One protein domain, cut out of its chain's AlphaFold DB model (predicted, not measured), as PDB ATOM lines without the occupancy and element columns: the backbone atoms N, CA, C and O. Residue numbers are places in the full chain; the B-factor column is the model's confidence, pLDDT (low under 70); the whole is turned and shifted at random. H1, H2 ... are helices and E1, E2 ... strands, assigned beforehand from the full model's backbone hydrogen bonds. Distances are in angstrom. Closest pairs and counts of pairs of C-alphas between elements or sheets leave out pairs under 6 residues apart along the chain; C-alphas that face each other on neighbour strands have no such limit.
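This is residues 23 to 146 of the 1207 residues of an uncharacterized protein of Chitinophaga flava (UniProt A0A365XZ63). A twisted wall of six strands, E1 to E6 side by side in chain order, has H2 and the loop before it over one face, while the other face is bare. Little H1 sits at the far end, beyond E1 and E2. The 124 printed residues hold E1 H1 E2 E3 E4 E5 H2 E6 along the chain; the sheet is antiparallel, though E4 and E5 meet only at a point. The class is mixed, helices and strands, with 52 residues, under half, in named elements. The whole is only just compact, close to loose: radius of gyration of the C-alphas 16.4 A, spans 54 by 38 by 22 A.

Edge strand E1, residues 26 to 33, is antiparallel to E2, residues 52 to 59, with N 30 and O 55 2.9 A apart. H1, residues 41 to 45, only grazes the sheet with residues 44 to 45. E2, E3, residues 65 to 71, and E4, residues 80 to 85, form a meander, each strand the antiparallel neighbour of the one before, in two hairpins; N 56 and O 69 are 2.9 A apart, N 82 and O 68 2.8 A. E5, residues 94 to 96, is antiparallel to E6, residues 139 to 144, with N 95 and O 140 2.8 A apart. H2, residues 114 to 122, has a height of 7.9 A over the sheet and lies only just over E4, on which 3 of its C-alphas fall; their closest C-alphas, Pro 83 and Ala 114, are 6.2 A apart. In H1 and H2 every O i to N i+4 pair is within hydrogen-bond range.

E1 begins at C-alpha 26 (-1.035, -27.994, -3.236) and measures 22.8 A, E2 22.9 A. H2 measures 12.3 A. E6 ends at C-alpha 144 (-15.727, -17.456, 19.048).

The farthest C-alphas, Gly 37 and Asp 146, are 55.8 A apart. The printed part has no cut; links E5 to H2 and H2 to E6 are long. Residue 23 is under pLDDT 70.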
ATOM      1  N   THR A  23      -5.076 -33.778  -8.925       60.53
ATOM      2  CA  THR A  23      -4.553 -32.720  -9.799       60.53
ATOM      3  C   THR A  23      -5.221 -31.382  -9.467       60.53
ATOM      4  O   THR A  23      -6.444 -31.291  -9.529       60.53
ATOM      5  N   GLY A  24      -4.438 -30.345  -9.145       70.00
ATOM      6  CA  GLY A  24      -4.933 -28.971  -8.939       70.00
ATOM      7  C   GLY A  24      -4.852 -28.423  -7.510       70.00
ATOM      8  O   GLY A  24      -5.123 -27.239  -7.324       70.00
ATOM      9  N   ASN A  25      -4.431 -29.226  -6.525       80.94
ATOM     10  CA  ASN A  25      -4.251 -28.780  -5.138       80.94
ATOM     11  C   ASN A  25      -2.778 -28.853  -4.726       80.94
ATOM     12  O   ASN A  25      -2.063 -29.771  -5.126       80.94
ATOM     13  N   ASN A  26      -2.345 -27.918  -3.878       88.56
ATOM     14  CA  ASN A  26      -1.035 -27.994  -3.236       88.56
ATOM     15  C   ASN A  26      -1.066 -29.082  -2.157       88.56
ATOM     16  O   ASN A  26      -2.046 -29.197  -1.420       88.56
ATOM     17  N   PHE A  27      -0.003 -29.875  -2.043       91.50
ATOM     18  CA  PHE A  27       0.103 -30.910  -1.020       91.50
ATOM     19  C   PHE A  27       1.548 -31.122  -0.567       91.50
ATOM     20  O   PHE A  27       2.491 -30.839  -1.304       91.50
ATOM     21  N   ILE A  28       1.703 -31.654   0.644       91.69
ATOM     22  CA  ILE A  28       2.965 -32.170   1.181       91.69
ATOM     23  C   ILE A  28       2.778 -33.663   1.438       91.69
ATOM     24  O   ILE A  28       1.784 -34.059   2.051       91.69
ATOM     25  N   ILE A  29       3.724 -34.476   0.964       90.31
ATOM     26  CA  ILE A  29       3.796 -35.905   1.279       90.31
ATOM     27  C   ILE A  29       4.974 -36.128   2.211       90.31
ATOM     28  O   ILE A  29       6.112 -35.809   1.874       90.31
ATOM     29  N   GLU A  30       4.694 -36.738   3.350       91.19
ATOM     30  CA  GLU A  30       5.702 -37.258   4.260       91.19
ATOM     31  C   GLU A  30       5.681 -38.780   4.157       91.19
ATOM     32  O   GLU A  30       4.622 -39.401   4.249       91.19
ATOM     33  N   THR A  31       6.838 -39.393   3.909       89.06
ATOM     34  CA  THR A  31       6.972 -40.853   3.875       89.06
ATOM     35  C   THR A  31       8.109 -41.290   4.779       89.06
ATOM     36  O   THR A  31       9.264 -40.931   4.560       89.06
ATOM     37  N   THR A  32       7.772 -42.114   5.763       86.75
ATOM     38  CA  THR A  32       8.731 -42.791   6.629       86.75
ATOM     39  C   THR A  32       9.043 -44.154   6.034       86.75
ATOM     40  O   THR A  32       8.163 -45.009   5.917       86.75
ATOM     41  N   ILE A  33      10.300 -44.359   5.650       86.75
ATOM     42  CA  ILE A  33      10.795 -45.624   5.103       86.75
ATOM     43  C   ILE A  33      11.189 -46.539   6.266       86.75
ATOM     44  O   ILE A  33      12.020 -46.175   7.093       86.75
ATOM     45  N   LYS A  34      10.626 -47.749   6.304       81.44
ATOM     46  CA  LYS A  34      10.815 -48.728   7.391       81.44
ATOM     47  C   LYS A  34      11.796 -49.841   7.034       81.44
ATOM     48  O   LYS A  34      11.785 -50.904   7.643       81.44
ATOM     49  N   THR A  35      12.593 -49.667   5.988       81.75
ATOM     50  CA  THR A  35      13.527 -50.688   5.507       81.75
ATOM     51  C   THR A  35      14.799 -50.040   4.969       81.75
ATOM     52  O   THR A  35      14.796 -48.874   4.581       81.75
ATOM     53  N   THR A  36      15.910 -50.769   4.983       77.44
ATOM     54  CA  THR A  36      17.213 -50.261   4.537       77.44
ATOM     55  C   THR A  36      17.435 -50.524   3.045       77.44
ATOM     56  O   THR A  36      16.707 -51.288   2.415       77.44
ATOM     57  N   GLY A  37      18.444 -49.876   2.456       80.75
ATOM     58  CA  GLY A  37      18.837 -50.112   1.059       80.75
ATOM     59  C   GLY A  37      17.993 -49.383   0.008       80.75
ATOM     60  O   GLY A  37      18.189 -49.613  -1.181       80.75
ATOM     61  N   ILE A  38      17.089 -48.494   0.426       85.94
ATOM     62  CA  ILE A  38      16.327 -47.622  -0.474       85.94
ATOM     63  C   ILE A  38      17.102 -46.320  -0.666       85.94
ATOM     64  O   ILE A  38      17.331 -45.587   0.294       85.94
ATOM     65  N   THR A  39      17.536 -46.055  -1.897       88.50
ATOM     66  CA  THR A  39      18.428 -44.927  -2.225       88.50
ATOM     67  C   THR A  39      17.830 -43.933  -3.216       88.50
ATOM     68  O   THR A  39      18.446 -42.906  -3.486       88.50
ATOM     69  N   ASP A  40      16.659 -44.227  -3.779       87.62
ATOM     70  CA  ASP A  40      15.969 -43.376  -4.745       87.62
ATOM     71  C   ASP A  40      14.443 -43.411  -4.560       87.62
ATOM     72  O   ASP A  40      13.896 -44.248  -3.836       87.62
ATOM     73  N   GLN A  41      13.750 -42.474  -5.215       83.88
ATOM     74  CA  GLN A  41      12.294 -42.335  -5.120       83.88
ATOM     75  C   GLN A  41      11.548 -43.539  -5.712       83.88
ATOM     76  O   GLN A  41      10.544 -43.965  -5.153       83.88
ATOM     77  N   ALA A  42      12.051 -44.128  -6.802       84.44
ATOM     78  CA  ALA A  42      11.425 -45.295  -7.422       84.44
ATOM     79  C   ALA A  42      11.382 -46.489  -6.452       84.44
ATOM     80  O   ALA A  42      10.385 -47.212  -6.389       84.44
ATOM     81  N   GLY A  43      12.438 -46.657  -5.651       86.50
ATOM     82  CA  GLY A  43      12.488 -47.612  -4.557       86.50
ATOM     83  C   GLY A  43      11.452 -47.318  -3.475       86.50
ATOM     84  O   GLY A  43      10.768 -48.244  -3.051       86.50
ATOM     85  N   VAL A  44      11.282 -46.053  -3.066       84.75
ATOM     86  CA  VAL A  44      10.255 -45.635  -2.086       84.75
ATOM     87  C   VAL A  44       8.842 -45.936  -2.590       84.75
ATOM     88  O   VAL A  44       8.008 -46.478  -1.854       84.75
ATOM     89  N   ASP A  45       8.566 -45.627  -3.854       82.25
ATOM     90  CA  ASP A  45       7.251 -45.814  -4.465       82.25
ATOM     91  C   ASP A  45       6.875 -47.299  -4.541       82.25
ATOM     92  O   ASP A  45       5.737 -47.661  -4.232       82.25
ATOM     93  N   ALA A  46       7.850 -48.166  -4.829       85.88
ATOM     94  CA  ALA A  46       7.678 -49.615  -4.900       85.88
ATOM     95  C   ALA A  46       7.512 -50.314  -3.534       85.88
ATOM     96  O   ALA A  46       7.180 -51.502  -3.499       85.88
ATOM     97  N   LEU A  47       7.745 -49.625  -2.407       86.06
ATOM     98  CA  LEU A  47       7.608 -50.239  -1.084       86.06
ATOM     99  C   LEU A  47       6.148 -50.617  -0.776       86.06
ATOM    100  O   LEU A  47       5.251 -49.793  -0.973       86.06
ATOM    101  N   PRO A  48       5.896 -51.819  -0.226       84.62
ATOM    102  CA  PRO A  48       4.594 -52.183   0.329       84.62
ATOM    103  C   PRO A  48       4.305 -51.447   1.653       84.62
ATOM    104  O   PRO A  48       5.207 -50.899   2.289       84.62
ATOM    105  N   ALA A  49       3.038 -51.454   2.084       77.81
ATOM    106  CA  ALA A  49       2.557 -50.727   3.268       77.81
ATOM    107  C   ALA A  49       3.185 -51.185   4.603       77.81
ATOM    108  O   ALA A  49       3.270 -50.409   5.548       77.81
ATOM    109  N   ASP A  50       3.692 -52.417   4.695       77.19
ATOM    110  CA  ASP A  50       4.445 -52.890   5.866       77.19
ATOM    111  C   ASP A  50       5.872 -52.309   5.931       77.19
ATOM    112  O   ASP A  50       6.515 -52.360   6.979       77.19
ATOM    113  N   LYS A  51       6.366 -51.716   4.835       84.56
ATOM    114  CA  LYS A  51       7.727 -51.162   4.717       84.56
ATOM    115  C   LYS A  51       7.781 -49.642   4.567       84.56
ATOM    116  O   LYS A  51       8.881 -49.087   4.522       84.56
ATOM    117  N   LYS A  52       6.636 -48.960   4.514       86.50
ATOM    118  CA  LYS A  52       6.545 -47.494   4.564       86.50
ATOM    119  C   LYS A  52       5.279 -47.034   5.276       86.50
ATOM    120  O   LYS A  52       4.261 -47.705   5.211       86.50
ATOM    121  N   THR A  53       5.336 -45.877   5.923       86.94
ATOM    122  CA  THR A  53       4.136 -45.114   6.297       86.94
ATOM    123  C   THR A  53       4.148 -43.836   5.486       86.94
ATOM    124  O   THR A  53       5.171 -43.154   5.464       86.94
ATOM    125  N   SER A  54       3.033 -43.496   4.848       89.75
ATOM    126  CA  SER A  54       2.923 -42.277   4.052       89.75
ATOM    127  C   SER A  54       1.724 -41.454   4.490       89.75
ATOM    128  O   SER A  54       0.674 -41.983   4.849       89.75
ATOM    129  N   MET A  55       1.878 -40.140   4.437       91.75
ATOM    130  CA  MET A  55       0.868 -39.183   4.849       91.75
ATOM    131  C   MET A  55       0.844 -38.026   3.863       91.75
ATOM    132  O   MET A  55       1.890 -37.470   3.542       91.75
ATOM    133  N   VAL A  56      -0.346 -37.649   3.405       93.50
ATOM    134  CA  VAL A  56      -0.541 -36.492   2.526       93.50
ATOM    135  C   VAL A  56      -1.321 -35.428   3.267       93.50
ATOM    136  O   VAL A  56      -2.415 -35.695   3.762       93.50
ATOM    137  N   THR A  57      -0.787 -34.213   3.311       95.06
ATOM    138  CA  THR A  57      -1.532 -33.030   3.753       95.06
ATOM    139  C   THR A  57      -1.813 -32.163   2.540       95.06
ATOM    140  O   THR A  57      -0.886 -31.681   1.894       95.06
ATOM    141  N   TYR A  58      -3.087 -31.981   2.217       94.38
ATOM    142  CA  TYR A  58      -3.549 -31.090   1.158       94.38
ATOM    143  C   TYR A  58      -3.786 -29.691   1.715       94.38
ATOM    144  O   TYR A  58      -4.274 -29.559   2.836       94.38
ATOM    145  N   PHE A  59      -3.505 -28.664   0.918       92.06
ATOM    146  CA  PHE A  59      -3.625 -27.256   1.288       92.06
ATOM    147  C   PHE A  59      -4.521 -26.489   0.318       92.06
ATOM    148  O   PHE A  59      -4.644 -26.846  -0.858       92.06
ATOM    149  N   ASP A  60      -5.137 -25.421   0.816       87.38
ATOM    150  CA  ASP A  60      -5.856 -24.453  -0.007       87.38
ATOM    151  C   ASP A  60      -4.905 -23.436  -0.668       87.38
ATOM    152  O   ASP A  60      -3.682 -23.485  -0.513       87.38
ATOM    153  N   GLY A  61      -5.472 -22.486  -1.418       85.44
ATOM    154  CA  GLY A  61      -4.707 -21.417  -2.072       85.44
ATOM    155  C   GLY A  61      -4.028 -20.427  -1.113       85.44
ATOM    156  O   GLY A  61      -3.217 -19.626  -1.568       85.44
ATOM    157  N   LEU A  62      -4.341 -20.478   0.188       87.00
ATOM    158  CA  LEU A  62      -3.742 -19.659   1.249       87.00
ATOM    159  C   LEU A  62      -2.732 -20.451   2.101       87.00
ATOM    160  O   LEU A  62      -2.198 -19.912   3.067       87.00
ATOM    161  N   GLY A  63      -2.462 -21.717   1.761       87.50
ATOM    162  CA  GLY A  63      -1.536 -22.575   2.501       87.50
ATOM    163  C   GLY A  63      -2.107 -23.143   3.804       87.50
ATOM    164  O   GLY A  63      -1.351 -23.664   4.620       87.50
ATOM    165  N   ARG A  64      -3.427 -23.073   4.018       89.44
ATOM    166  CA  ARG A  64      -4.096 -23.702   5.169       89.44
ATOM    167  C   ARG A  64      -4.406 -25.166   4.848       89.44
ATOM    168  O   ARG A  64      -4.765 -25.459   3.705       89.44
ATOM    169  N   PRO A  65      -4.291 -26.098   5.809       91.94
ATOM    170  CA  PRO A  65      -4.584 -27.505   5.556       91.94
ATOM    171  C   PRO A  65      -6.074 -27.700   5.236       91.94
ATOM    172  O   PRO A  65      -6.931 -27.191   5.939       91.94
ATOM    173  N   LEU A  66      -6.396 -28.456   4.192       92.44
ATOM    174  CA  LEU A  66      -7.762 -28.855   3.826       92.44
ATOM    175  C   LEU A  66      -8.094 -30.255   4.332       92.44
ATOM    176  O   LEU A  66      -9.206 -30.540   4.774       92.44
ATOM    177  N   GLN A  67      -7.127 -31.160   4.215       93.62
ATOM    178  CA  GLN A  67      -7.309 -32.566   4.527       93.62
ATOM    179  C   GLN A  67      -5.962 -33.219   4.786       93.62
ATOM    180  O   GLN A  67      -4.998 -32.971   4.065       93.62
ATOM    181  N   LYS A  68      -5.930 -34.104   5.774       94.81
ATOM    182  CA  LYS A  68      -4.813 -35.000   6.041       94.81
ATOM    183  C   LYS A  68      -5.257 -36.430   5.757       94.81
ATOM    184  O   LYS A  68      -6.296 -36.855   6.256       94.81
ATOM    185  N   VAL A  69      -4.491 -37.148   4.943       94.31
ATOM    186  CA  VAL A  69      -4.743 -38.540   4.555       94.31
ATOM    187  C   VAL A  69      -3.555 -39.383   4.995       94.31
ATOM    188  O   VAL A  69      -2.463 -39.252   4.447       94.31
ATOM    189  N   SER A  70      -3.762 -40.241   5.990       92.62
ATOM    190  CA  SER A  70      -2.821 -41.309   6.322       92.62
ATOM    191  C   SER A  70      -3.050 -42.456   5.344       92.62
ATOM    192  O   SER A  70      -4.092 -43.119   5.394       92.62
ATOM    193  N   ILE A  71      -2.111 -42.636   4.416       91.38
ATOM    194  CA  ILE A  71      -2.225 -43.588   3.311       91.38
ATOM    195  C   ILE A  71      -2.166 -44.999   3.883       91.38
ATOM    196  O   ILE A  71      -1.168 -45.365   4.501       91.38
ATOM    197  N   GLN A  72      -3.229 -45.782   3.677       90.62
ATOM    198  CA  GLN A  72      -3.341 -47.145   4.220       90.62
ATOM    199  C   GLN A  72      -3.045 -47.230   5.734       90.62
ATOM    200  O   GLN A  72      -2.523 -48.230   6.217       90.62
ATOM    201  N   GLY A  73      -3.360 -46.165   6.479       87.38
ATOM    202  CA  GLY A  73      -3.024 -46.033   7.897       87.38
ATOM    203  C   GLY A  73      -3.927 -46.812   8.856       87.38
ATOM    204  O   GLY A  73      -3.618 -46.872  10.044       87.38
ATOM    205  N   SER A  74      -5.033 -47.396   8.382       89.56
ATOM    206  CA  SER A  74      -5.901 -48.224   9.226       89.56
ATOM    207  C   SER A  74      -5.374 -49.656   9.393       89.56
ATOM    208  O   SER A  74      -4.647 -50.144   8.526       89.56
ATOM    209  N   PRO A  75      -5.809 -50.399  10.432       88.25
ATOM    210  CA  PRO A  75      -5.474 -51.823  10.573       88.25
ATOM    211  C   PRO A  75      -5.876 -52.691   9.366       88.25
ATOM    212  O   PRO A  75      -5.272 -53.730   9.114       88.25
ATOM    213  N   GLU A  76      -6.874 -52.253   8.594       89.00
ATOM    214  CA  GLU A  76      -7.347 -52.908   7.364       89.00
ATOM    215  C   GLU A  76      -6.664 -52.371   6.089       89.00
ATOM    216  O   GLU A  76      -7.095 -52.672   4.976       89.00
ATOM    217  N   LEU A  77      -5.605 -51.565   6.235       91.00
ATOM    218  CA  LEU A  77      -4.836 -50.939   5.152       91.00
ATOM    219  C   LEU A  77      -5.684 -50.067   4.220       91.00
ATOM    220  O   LEU A  77      -5.503 -50.048   2.999       91.00
ATOM    221  N   LYS A  78      -6.602 -49.315   4.828       92.25
ATOM    222  CA  LYS A  78      -7.414 -48.269   4.203       92.25
ATOM    223  C   LYS A  78      -6.918 -46.885   4.607       92.25
ATOM    224  O   LYS A  78      -6.264 -46.727   5.639       92.25
ATOM    225  N   ASP A  79      -7.234 -45.882   3.794       93.50
ATOM    226  CA  ASP A  79      -6.896 -44.494   4.107       93.50
ATOM    227  C   ASP A  79      -7.643 -44.031   5.362       93.50
ATOM    228  O   ASP A  79      -8.854 -44.238   5.491       93.50
ATOM    229  N   MET A  80      -6.933 -43.354   6.265       93.19
ATOM    230  CA  MET A  80      -7.557 -42.585   7.342       93.19
ATOM    231  C   MET A  80      -7.528 -41.104   6.991       93.19
ATOM    232  O   MET A  80      -6.467 -40.547   6.709       93.19
ATOM    233  N   VAL A  81      -8.692 -40.464   7.016       94.88
ATOM    234  CA  VAL A  81      -8.893 -39.102   6.522       94.88
ATOM    235  C   VAL A  81      -9.326 -38.188   7.667       94.88
ATOM    236  O   VAL A  81     -10.269 -38.486   8.401       94.88
ATOM    237  N   THR A  82      -8.667 -37.039   7.785       95.12
ATOM    238  CA  THR A  82      -9.035 -35.948   8.694       95.12
ATOM    239  C   THR A  82      -9.276 -34.684   7.874       95.12
ATOM    240  O   THR A  82      -8.317 -34.121   7.340       95.12
ATOM    241  N   PRO A  83     -10.531 -34.236   7.714       94.69
ATOM    242  CA  PRO A  83     -10.821 -32.966   7.062       94.69
ATOM    243  C   PRO A  83     -10.610 -31.785   8.024       94.69
ATOM    244  O   PRO A  83     -10.793 -31.916   9.233       94.69
ATOM    245  N   PHE A  84     -10.255 -30.625   7.475       93.25
ATOM    246  CA  PHE A  84     -10.105 -29.372   8.214       93.25
ATOM    247  C   PHE A  84     -11.079 -28.338   7.665       93.25
ATOM    248  O   PHE A  84     -11.186 -28.154   6.452       93.25
ATOM    249  N   TYR A  85     -11.792 -27.667   8.563       91.56
ATOM    250  CA  TYR A  85     -12.762 -26.642   8.210       91.56
ATOM    251  C   TYR A  85     -12.268 -25.275   8.674       91.56
ATOM    252  O   TYR A  85     -11.856 -25.118   9.819       91.56
ATOM    253  N   PHE A  86     -12.355 -24.284   7.790       89.62
ATOM    254  CA  PHE A  86     -12.108 -22.885   8.112       89.62
ATOM    255  C   PHE A  86     -13.296 -22.060   7.640       89.62
ATOM    256  O   PHE A  86     -13.765 -22.237   6.515       89.62
ATOM    257  N   ASP A  87     -13.783 -21.166   8.493       87.06
ATOM    258  CA  ASP A  87     -14.822 -20.218   8.106       87.06
ATOM    259  C   ASP A  87     -14.267 -19.080   7.222       87.06
ATOM    260  O   ASP A  87     -13.079 -19.021   6.883       87.06
ATOM    261  N   ASN A  88     -15.141 -18.141   6.848       85.00
ATOM    262  CA  ASN A  88     -14.782 -16.999   6.004       85.00
ATOM    263  C   ASN A  88     -13.794 -16.020   6.668       85.00
ATOM    264  O   ASN A  88     -13.200 -15.205   5.966       85.00
ATOM    265  N   GLN A  89     -13.625 -16.077   7.991       83.31
ATOM    266  CA  GLN A  89     -12.667 -15.263   8.746       83.31
ATOM    267  C   GLN A  89     -11.322 -15.986   8.917       83.31
ATOM    268  O   GLN A  89     -10.347 -15.386   9.359       83.31
ATOM    269  N   GLY A  90     -11.242 -17.257   8.508       83.19
ATOM    270  CA  GLY A  90     -10.051 -18.089   8.627       83.19
ATOM    271  C   GLY A  90      -9.934 -18.817   9.961       83.19
ATOM    272  O   GLY A  90      -8.876 -19.375  10.243       83.19
ATOM    273  N   ASN A  91     -11.010 -18.866  10.747       84.44
ATOM    274  CA  ASN A  91     -11.044 -19.576  12.015       84.44
ATOM    275  C   ASN A  91     -11.387 -21.042  11.806       84.44
ATOM    276  O   ASN A  91     -12.313 -21.384  11.068       84.44
ATOM    277  N   ASN A  92     -10.682 -21.916  12.520       86.75
ATOM    278  CA  ASN A  92     -11.069 -23.314  12.617       86.75
ATOM    279  C   ASN A  92     -12.191 -23.456  13.652       86.75
ATOM    280  O   ASN A  92     -11.928 -23.572  14.845       86.75
ATOM    281  N   THR A  93     -13.447 -23.410  13.211       89.94
ATOM    282  CA  THR A  93     -14.621 -23.510  14.099       89.94
ATOM    283  C   THR A  93     -15.107 -24.947  14.303       89.94
ATOM    284  O   THR A  93     -15.998 -25.187  15.119       89.94
ATOM    285  N   GLN A  94     -14.532 -25.922  13.586       91.75
ATOM    286  CA  GLN A  94     -14.941 -27.326  13.636       91.75
ATOM    287  C   GLN A  94     -13.734 -28.259  13.517       91.75
ATOM    288  O   GLN A  94     -13.098 -28.359  12.468       91.75
ATOM    289  N   ILE A  95     -13.471 -29.018  14.574       92.00
ATOM    290  CA  ILE A  95     -12.421 -30.034  14.605       92.00
ATOM    291  C   ILE A  95     -13.071 -31.402  14.381       92.00
ATOM    292  O   ILE A  95     -13.895 -31.850  15.179       92.00
ATOM    293  N   TYR A  96     -12.698 -32.070  13.293       91.75
ATOM    294  CA  TYR A  96     -13.291 -33.342  12.884       91.75
ATOM    295  C   TYR A  96     -12.563 -34.543  13.485       91.75
ATOM    296  O   TYR A  96     -11.332 -34.594  13.496       91.75
ATOM    297  N   LEU A  97     -13.327 -35.556  13.908       91.62
ATOM    298  CA  LEU A  97     -12.754 -36.869  14.193       91.62
ATOM    299  C   LEU A  97     -12.245 -37.524  12.894       91.62
ATOM    300  O   LEU A  97     -12.942 -37.448  11.874       91.62
ATOM    301  N   PRO A  98     -11.071 -38.186  12.917       93.44
ATOM    302  CA  PRO A  98     -10.567 -38.932  11.767       93.44
ATOM    303  C   PRO A  98     -11.494 -40.105  11.438       93.44
ATOM    304  O   PRO A  98     -11.985 -40.757  12.347       93.44
ATOM    305  N   TYR A  99     -11.691 -40.433  10.163       94.19
ATOM    306  CA  TYR A  99     -12.477 -41.605   9.756       94.19
ATOM    307  C   TYR A  99     -11.720 -42.480   8.760       94.19
ATOM    308  O   TYR A  99     -10.783 -42.025   8.104       94.19
ATOM    309  N   THR A 100     -12.139 -43.737   8.641       94.56
ATOM    310  CA  THR A 100     -11.554 -44.693   7.695       94.56
ATOM    311  C   THR A 100     -12.389 -44.743   6.428       94.56
ATOM    312  O   THR A 100     -13.590 -45.016   6.485       94.56
ATOM    313  N   ASP A 101     -11.764 -44.530   5.274       93.25
ATOM    314  CA  ASP A 101     -12.432 -44.727   3.993       93.25
ATOM    315  C   ASP A 101     -12.451 -46.216   3.620       93.25
ATOM    316  O   ASP A 101     -11.508 -46.754   3.038       93.25
ATOM    317  N   LEU A 102     -13.543 -46.895   3.974       85.81
ATOM    318  CA  LEU A 102     -13.693 -48.338   3.767       85.81
ATOM    319  C   LEU A 102     -13.864 -48.731   2.289       85.81
ATOM    320  O   LEU A 102     -13.550 -49.862   1.917       85.81
ATOM    321  N   ASN A 103     -14.339 -47.808   1.445       82.38
ATOM    322  CA  ASN A 103     -14.726 -48.095   0.060       82.38
ATOM    323  C   ASN A 103     -13.703 -47.593  -0.969       82.38
ATOM    324  O   ASN A 103     -13.672 -48.092  -2.096       82.38
ATOM    325  N   GLY A 104     -12.863 -46.623  -0.605       76.06
ATOM    326  CA  GLY A 104     -11.818 -46.105  -1.478       76.06
ATOM    327  C   GLY A 104     -10.687 -47.101  -1.718       76.06
ATOM    328  O   GLY A 104     -10.189 -47.757  -0.801       76.06
ATOM    329  N   ASN A 105     -10.258 -47.170  -2.978       73.88
ATOM    330  CA  ASN A 105      -9.050 -47.887  -3.403       73.88
ATOM    331  C   ASN A 105      -7.999 -46.945  -4.029       73.88
ATOM    332  O   ASN A 105      -6.899 -47.380  -4.352       73.88
ATOM    333  N   ASN A 106      -8.322 -45.654  -4.187       82.88
ATOM    334  CA  ASN A 106      -7.393 -44.624  -4.655       82.88
ATOM    335  C   ASN A 106      -6.660 -44.017  -3.455       82.88
ATOM    336  O   ASN A 106      -7.029 -42.941  -2.964       82.88
ATOM    337  N   PHE A 107      -5.664 -44.750  -2.963       88.94
ATOM    338  CA  PHE A 107      -4.941 -44.397  -1.748       88.94
ATOM    339  C   PHE A 107      -4.247 -43.034  -1.857       88.94
ATOM    340  O   PHE A 107      -3.673 -42.691  -2.888       88.94
ATOM    341  N   GLY A 108      -4.337 -42.232  -0.797       88.44
ATOM    342  CA  GLY A 108      -3.701 -40.916  -0.702       88.44
ATOM    343  C   GLY A 108      -4.385 -39.788  -1.474       88.44
ATOM    344  O   GLY A 108      -4.008 -38.630  -1.289       88.44
ATOM    345  N   SER A 109      -5.397 -40.072  -2.300       89.88
ATOM    346  CA  SER A 109      -6.134 -39.034  -3.039       89.88
ATOM    347  C   SER A 109      -6.984 -38.139  -2.118       89.88
ATOM    348  O   SER A 109      -7.433 -38.557  -1.053       89.88
ATOM    349  N   LEU A 110      -7.232 -36.893  -2.526       90.44
ATOM    350  CA  LEU A 110      -8.122 -35.986  -1.796       90.44
ATOM    351  C   LEU A 110      -9.575 -36.480  -1.877       90.44
ATOM    352  O   LEU A 110     -10.090 -36.740  -2.963       90.44
ATOM    353  N   ARG A 111     -10.276 -36.537  -0.742       91.81
ATOM    354  CA  ARG A 111     -11.723 -36.791  -0.692       91.81
ATOM    355  C   ARG A 111     -12.502 -35.479  -0.769       91.81
ATOM    356  O   ARG A 111     -12.533 -34.728   0.204       91.81
ATOM    357  N   THR A 112     -13.158 -35.213  -1.899       90.44
ATOM    358  CA  THR A 112     -13.981 -34.002  -2.099       90.44
ATOM    359  C   THR A 112     -15.251 -33.991  -1.244       90.44
ATOM    360  O   THR A 112     -15.806 -32.929  -0.982       90.44
ATOM    361  N   THR A 113     -15.703 -35.160  -0.784       92.69
ATOM    362  CA  THR A 113     -16.889 -35.363   0.065       92.69
ATOM    363  C   THR A 113     -16.550 -35.626   1.535       92.69
ATOM    364  O   THR A 113     -17.436 -35.991   2.304       92.69
ATOM    365  N   ALA A 114     -15.303 -35.390   1.965       93.06
ATOM    366  CA  ALA A 114     -14.791 -35.858   3.258       93.06
ATOM    367  C   ALA A 114     -15.634 -35.485   4.481       93.06
ATOM    368  O   ALA A 114     -15.752 -36.287   5.401       93.06
ATOM    369  N   PHE A 115     -16.229 -34.291   4.498       94.25
ATOM    370  CA  PHE A 115     -17.115 -33.862   5.581       94.25
ATOM    371  C   PHE A 115     -18.380 -34.735   5.673       94.25
ATOM    372  O   PHE A 115     -18.782 -35.152   6.760       94.25
ATOM    373  N   GLN A 116     -18.992 -35.057   4.530       94.94
ATOM    374  CA  GLN A 116     -20.172 -35.920   4.463       94.94
ATOM    375  C   GLN A 116     -19.812 -37.389   4.718       94.94
ATOM    376  O   GLN A 116     -20.572 -38.098   5.379       94.94
ATOM    377  N   ASP A 117     -18.659 -37.839   4.231       94.81
ATOM    378  CA  ASP A 117     -18.172 -39.205   4.439       94.81
ATOM    379  C   ASP A 117     -17.875 -39.461   5.921       94.81
ATOM    380  O   ASP A 117     -18.328 -40.462   6.478       94.81
ATOM    381  N   GLN A 118     -17.228 -38.504   6.595       95.31
ATOM    382  CA  GLN A 118     -16.978 -38.540   8.037       95.31
ATOM    383  C   GLN A 118     -18.286 -38.625   8.833       95.31
ATOM    384  O   GLN A 118     -18.441 -39.495   9.694       95.31
ATOM    385  N   LYS A 119     -19.267 -37.783   8.492       95.06
ATOM    386  CA  LYS A 119     -20.591 -37.813   9.122       95.06
ATOM    387  C   LYS A 119     -21.288 -39.160   8.918       95.06
ATOM    388  O   LYS A 119     -21.893 -39.685   9.849       95.06
ATOM    389  N   THR A 120     -21.200 -39.740   7.721       95.19
ATOM    390  CA  THR A 120     -21.774 -41.060   7.406       95.19
ATOM    391  C   THR A 120     -21.071 -42.187   8.166       95.19
ATOM    392  O   THR A 120     -21.735 -43.111   8.639       95.19
ATOM    393  N   PHE A 121     -19.746 -42.120   8.321       95.88
ATOM    394  CA  PHE A 121     -18.950 -43.121   9.033       95.88
ATOM    395  C   PHE A 121     -19.366 -43.248  10.506       95.88
ATOM    396  O   PHE A 121     -19.550 -44.359  11.015       95.88
ATOM    397  N   TYR A 122     -19.590 -42.116  11.174       96.06
ATOM    398  CA  TYR A 122     -19.986 -42.050  12.584       96.06
ATOM    399  C   TYR A 122     -21.505 -42.068  12.828       96.06
ATOM    400  O   TYR A 122     -21.931 -42.091  13.982       96.06
ATOM    401  N   ASN A 123     -22.327 -42.117  11.776       95.00
ATOM    402  CA  ASN A 123     -23.785 -42.084  11.890       95.00
ATOM    403  C   ASN A 123     -24.329 -43.311  12.662       95.00
ATOM    404  O   ASN A 123     -24.029 -44.443  12.270       95.00
ATOM    405  N   PRO A 124     -25.186 -43.129  13.690       93.06
ATOM    406  CA  PRO A 124     -25.817 -44.230  14.430       93.06
ATOM    407  C   PRO A 124     -26.622 -45.218  13.573       93.06
ATOM    408  O   PRO A 124     -26.778 -46.372  13.956       93.06
ATOM    409  N   SER A 125     -27.121 -44.784  12.413       94.69
ATOM    410  CA  SER A 125     -27.885 -45.626  11.479       94.69
ATOM    411  C   SER A 125     -26.994 -46.455  10.544       94.69
ATOM    412  O   SER A 125     -27.495 -47.317   9.824       94.69
ATOM    413  N   ASN A 126     -25.680 -46.203  10.511       92.44
ATOM    414  CA  ASN A 126     -24.757 -46.910   9.627       92.44
ATOM    415  C   ASN A 126     -24.257 -48.215  10.267       92.44
ATOM    416  O   ASN A 126     -23.238 -48.239  10.957       92.44
ATOM    417  N   ALA A 127     -24.956 -49.312   9.978       89.88
ATOM    418  CA  ALA A 127     -24.608 -50.648  10.463       89.88
ATOM    419  C   ALA A 127     -23.377 -51.276   9.777       89.88
ATOM    420  O   ALA A 127     -22.865 -52.279  10.264       89.88
ATOM    421  N   SER A 128     -22.891 -50.712   8.661       89.00
ATOM    422  CA  SER A 128     -21.738 -51.270   7.927       89.00
ATOM    423  C   SER A 128     -20.402 -50.991   8.620       89.00
ATOM    424  O   SER A 128     -19.404 -51.634   8.316       89.00
ATOM    425  N   VAL A 129     -20.373 -50.034   9.550       90.19
ATOM    426  CA  VAL A 129     -19.181 -49.667  10.318       90.19
ATOM    427  C   VAL A 129     -19.377 -50.133  11.759       90.19
ATOM    428  O   VAL A 129     -20.063 -49.466  12.539       90.19
ATOM    429  N   VAL A 130     -18.774 -51.270  12.095       90.69
ATOM    430  CA  VAL A 130     -18.876 -51.931  13.405       90.69
ATOM    431  C   VAL A 130     -17.789 -51.461  14.378       90.69
ATOM    432  O   VAL A 130     -16.800 -50.864  13.967       90.69
ATOM    433  N   ASP A 131     -17.986 -51.715  15.676       90.75
ATOM    434  CA  ASP A 131     -16.989 -51.510  16.744       90.75
ATOM    435  C   ASP A 131     -16.399 -50.085  16.850       90.75
ATOM    436  O   ASP A 131     -15.290 -49.869  17.346       90.75
ATOM    437  N   ILE A 132     -17.171 -49.090  16.407       91.50
ATOM    438  CA  ILE A 132     -16.846 -47.661  16.438       91.50
ATOM    439  C   ILE A 132     -17.958 -46.923  17.186       91.50
ATOM    440  O   ILE A 132     -19.142 -47.161  16.932       91.50
ATOM    441  N   ALA A 133     -17.589 -46.003  18.081       92.00
ATOM    442  CA  ALA A 133     -18.548 -45.130  18.754       92.00
ATOM    443  C   ALA A 133     -19.302 -44.265  17.730       92.00
ATOM    444  O   ALA A 133     -18.688 -43.740  16.807       92.00
ATOM    445  N   LYS A 134     -20.619 -44.114  17.883       93.12
ATOM    446  CA  LYS A 134     -21.480 -43.394  16.932       93.12
ATOM    447  C   LYS A 134     -22.105 -42.166  17.572       93.12
ATOM    448  O   LYS A 134     -22.478 -42.224  18.740       93.12
ATOM    449  N   ASP A 135     -22.261 -41.106  16.786       94.00
ATOM    450  CA  ASP A 135     -22.952 -39.877  17.177       94.00
ATOM    451  C   ASP A 135     -23.431 -39.107  15.932       94.00
ATOM    452  O   ASP A 135     -22.891 -39.272  14.837       94.00
ATOM    453  N   ASN A 136     -24.454 -38.265  16.085       92.50
ATOM    454  CA  ASN A 136     -24.972 -37.424  15.002       92.50
ATOM    455  C   ASN A 136     -24.101 -36.183  14.725       92.50
ATOM    456  O   ASN A 136     -24.196 -35.617  13.632       92.50
ATOM    457  N   LEU A 137     -23.265 -35.771  15.685       92.94
ATOM    458  CA  LEU A 137     -22.330 -34.650  15.585       92.94
ATOM    459  C   LEU A 137     -20.909 -35.080  16.016       92.94
ATOM    460  O   LEU A 137     -20.423 -34.676  17.071       92.94
ATOM    461  N   PRO A 138     -20.211 -35.904  15.216       93.31
ATOM    462  CA  PRO A 138     -18.885 -36.459  15.525       93.31
ATOM    463  C   PRO A 138     -17.744 -35.436  15.329       93.31
ATOM    464  O   PRO A 138     -16.718 -35.740  14.716       93.31
ATOM    465  N   ILE A 139     -17.941 -34.202  15.789       91.31
ATOM    466  CA  ILE A 139     -16.998 -33.086  15.671       91.31
ATOM    467  C   ILE A 139     -16.946 -32.316  16.988       91.31
ATOM    468  O   ILE A 139     -17.931 -32.261  17.720       91.31
ATOM    469  N   THR A 140     -15.814 -31.681  17.262       92.38
ATOM    470  CA  THR A 140     -15.723 -30.630  18.274       92.38
ATOM    471  C   THR A 140     -16.040 -29.298  17.618       92.38
ATOM    472  O   THR A 140     -15.403 -28.919  16.636       92.38
ATOM    473  N   VAL A 141     -16.994 -28.568  18.179       92.25
ATOM    474  CA  VAL A 141     -17.368 -27.234  17.705       92.25
ATOM    475  C   VAL A 141     -16.729 -26.174  18.598       92.25
ATOM    476  O   VAL A 141     -16.803 -26.262  19.824       92.25
ATOM    477  N   LEU A 142     -16.102 -25.174  17.983       90.56
ATOM    478  CA  LEU A 142     -15.535 -24.011  18.658       90.56
ATOM    479  C   LEU A 142     -16.390 -22.785  18.350       90.56
ATOM    480  O   LEU A 142     -16.704 -22.508  17.193       90.56
ATOM    481  N   ARG A 143     -16.749 -22.048  19.399       88.88
ATOM    482  CA  ARG A 143     -17.511 -20.807  19.309       88.88
ATOM    483  C   ARG A 143     -16.626 -19.644  19.728       88.88
ATOM    484  O   ARG A 143     -16.163 -19.597  20.867       88.88
ATOM    485  N   PHE A 144     -16.458 -18.695  18.822       86.06
ATOM    486  CA  PHE A 144     -15.727 -17.456  19.048       86.06
ATOM    487  C   PHE A 144     -16.690 -16.292  19.286       86.06
ATOM    488  O   PHE A 144     -17.882 -16.387  18.985       86.06
ATOM    489  N   GLU A 145     -16.185 -15.215  19.876       83.69
ATOM    490  CA  GLU A 145     -16.924 -13.959  19.968       83.69
ATOM    491  C   GLU A 145     -16.932 -13.212  18.632       83.69
ATOM    492  O   GLU A 145     -15.943 -13.219  17.902       83.69
ATOM    493  N   ASP A 146     -18.020 -12.487  18.361       80.19
ATOM    494  CA  ASP A 146     -18.133 -11.596  17.202       80.19
ATOM    495  C   ASP A 146     -17.362 -10.283  17.453       80.19
ATOM    496  O   ASP A 146     -17.935  -9.192  17.507       80.19
TER     497      ASP A 146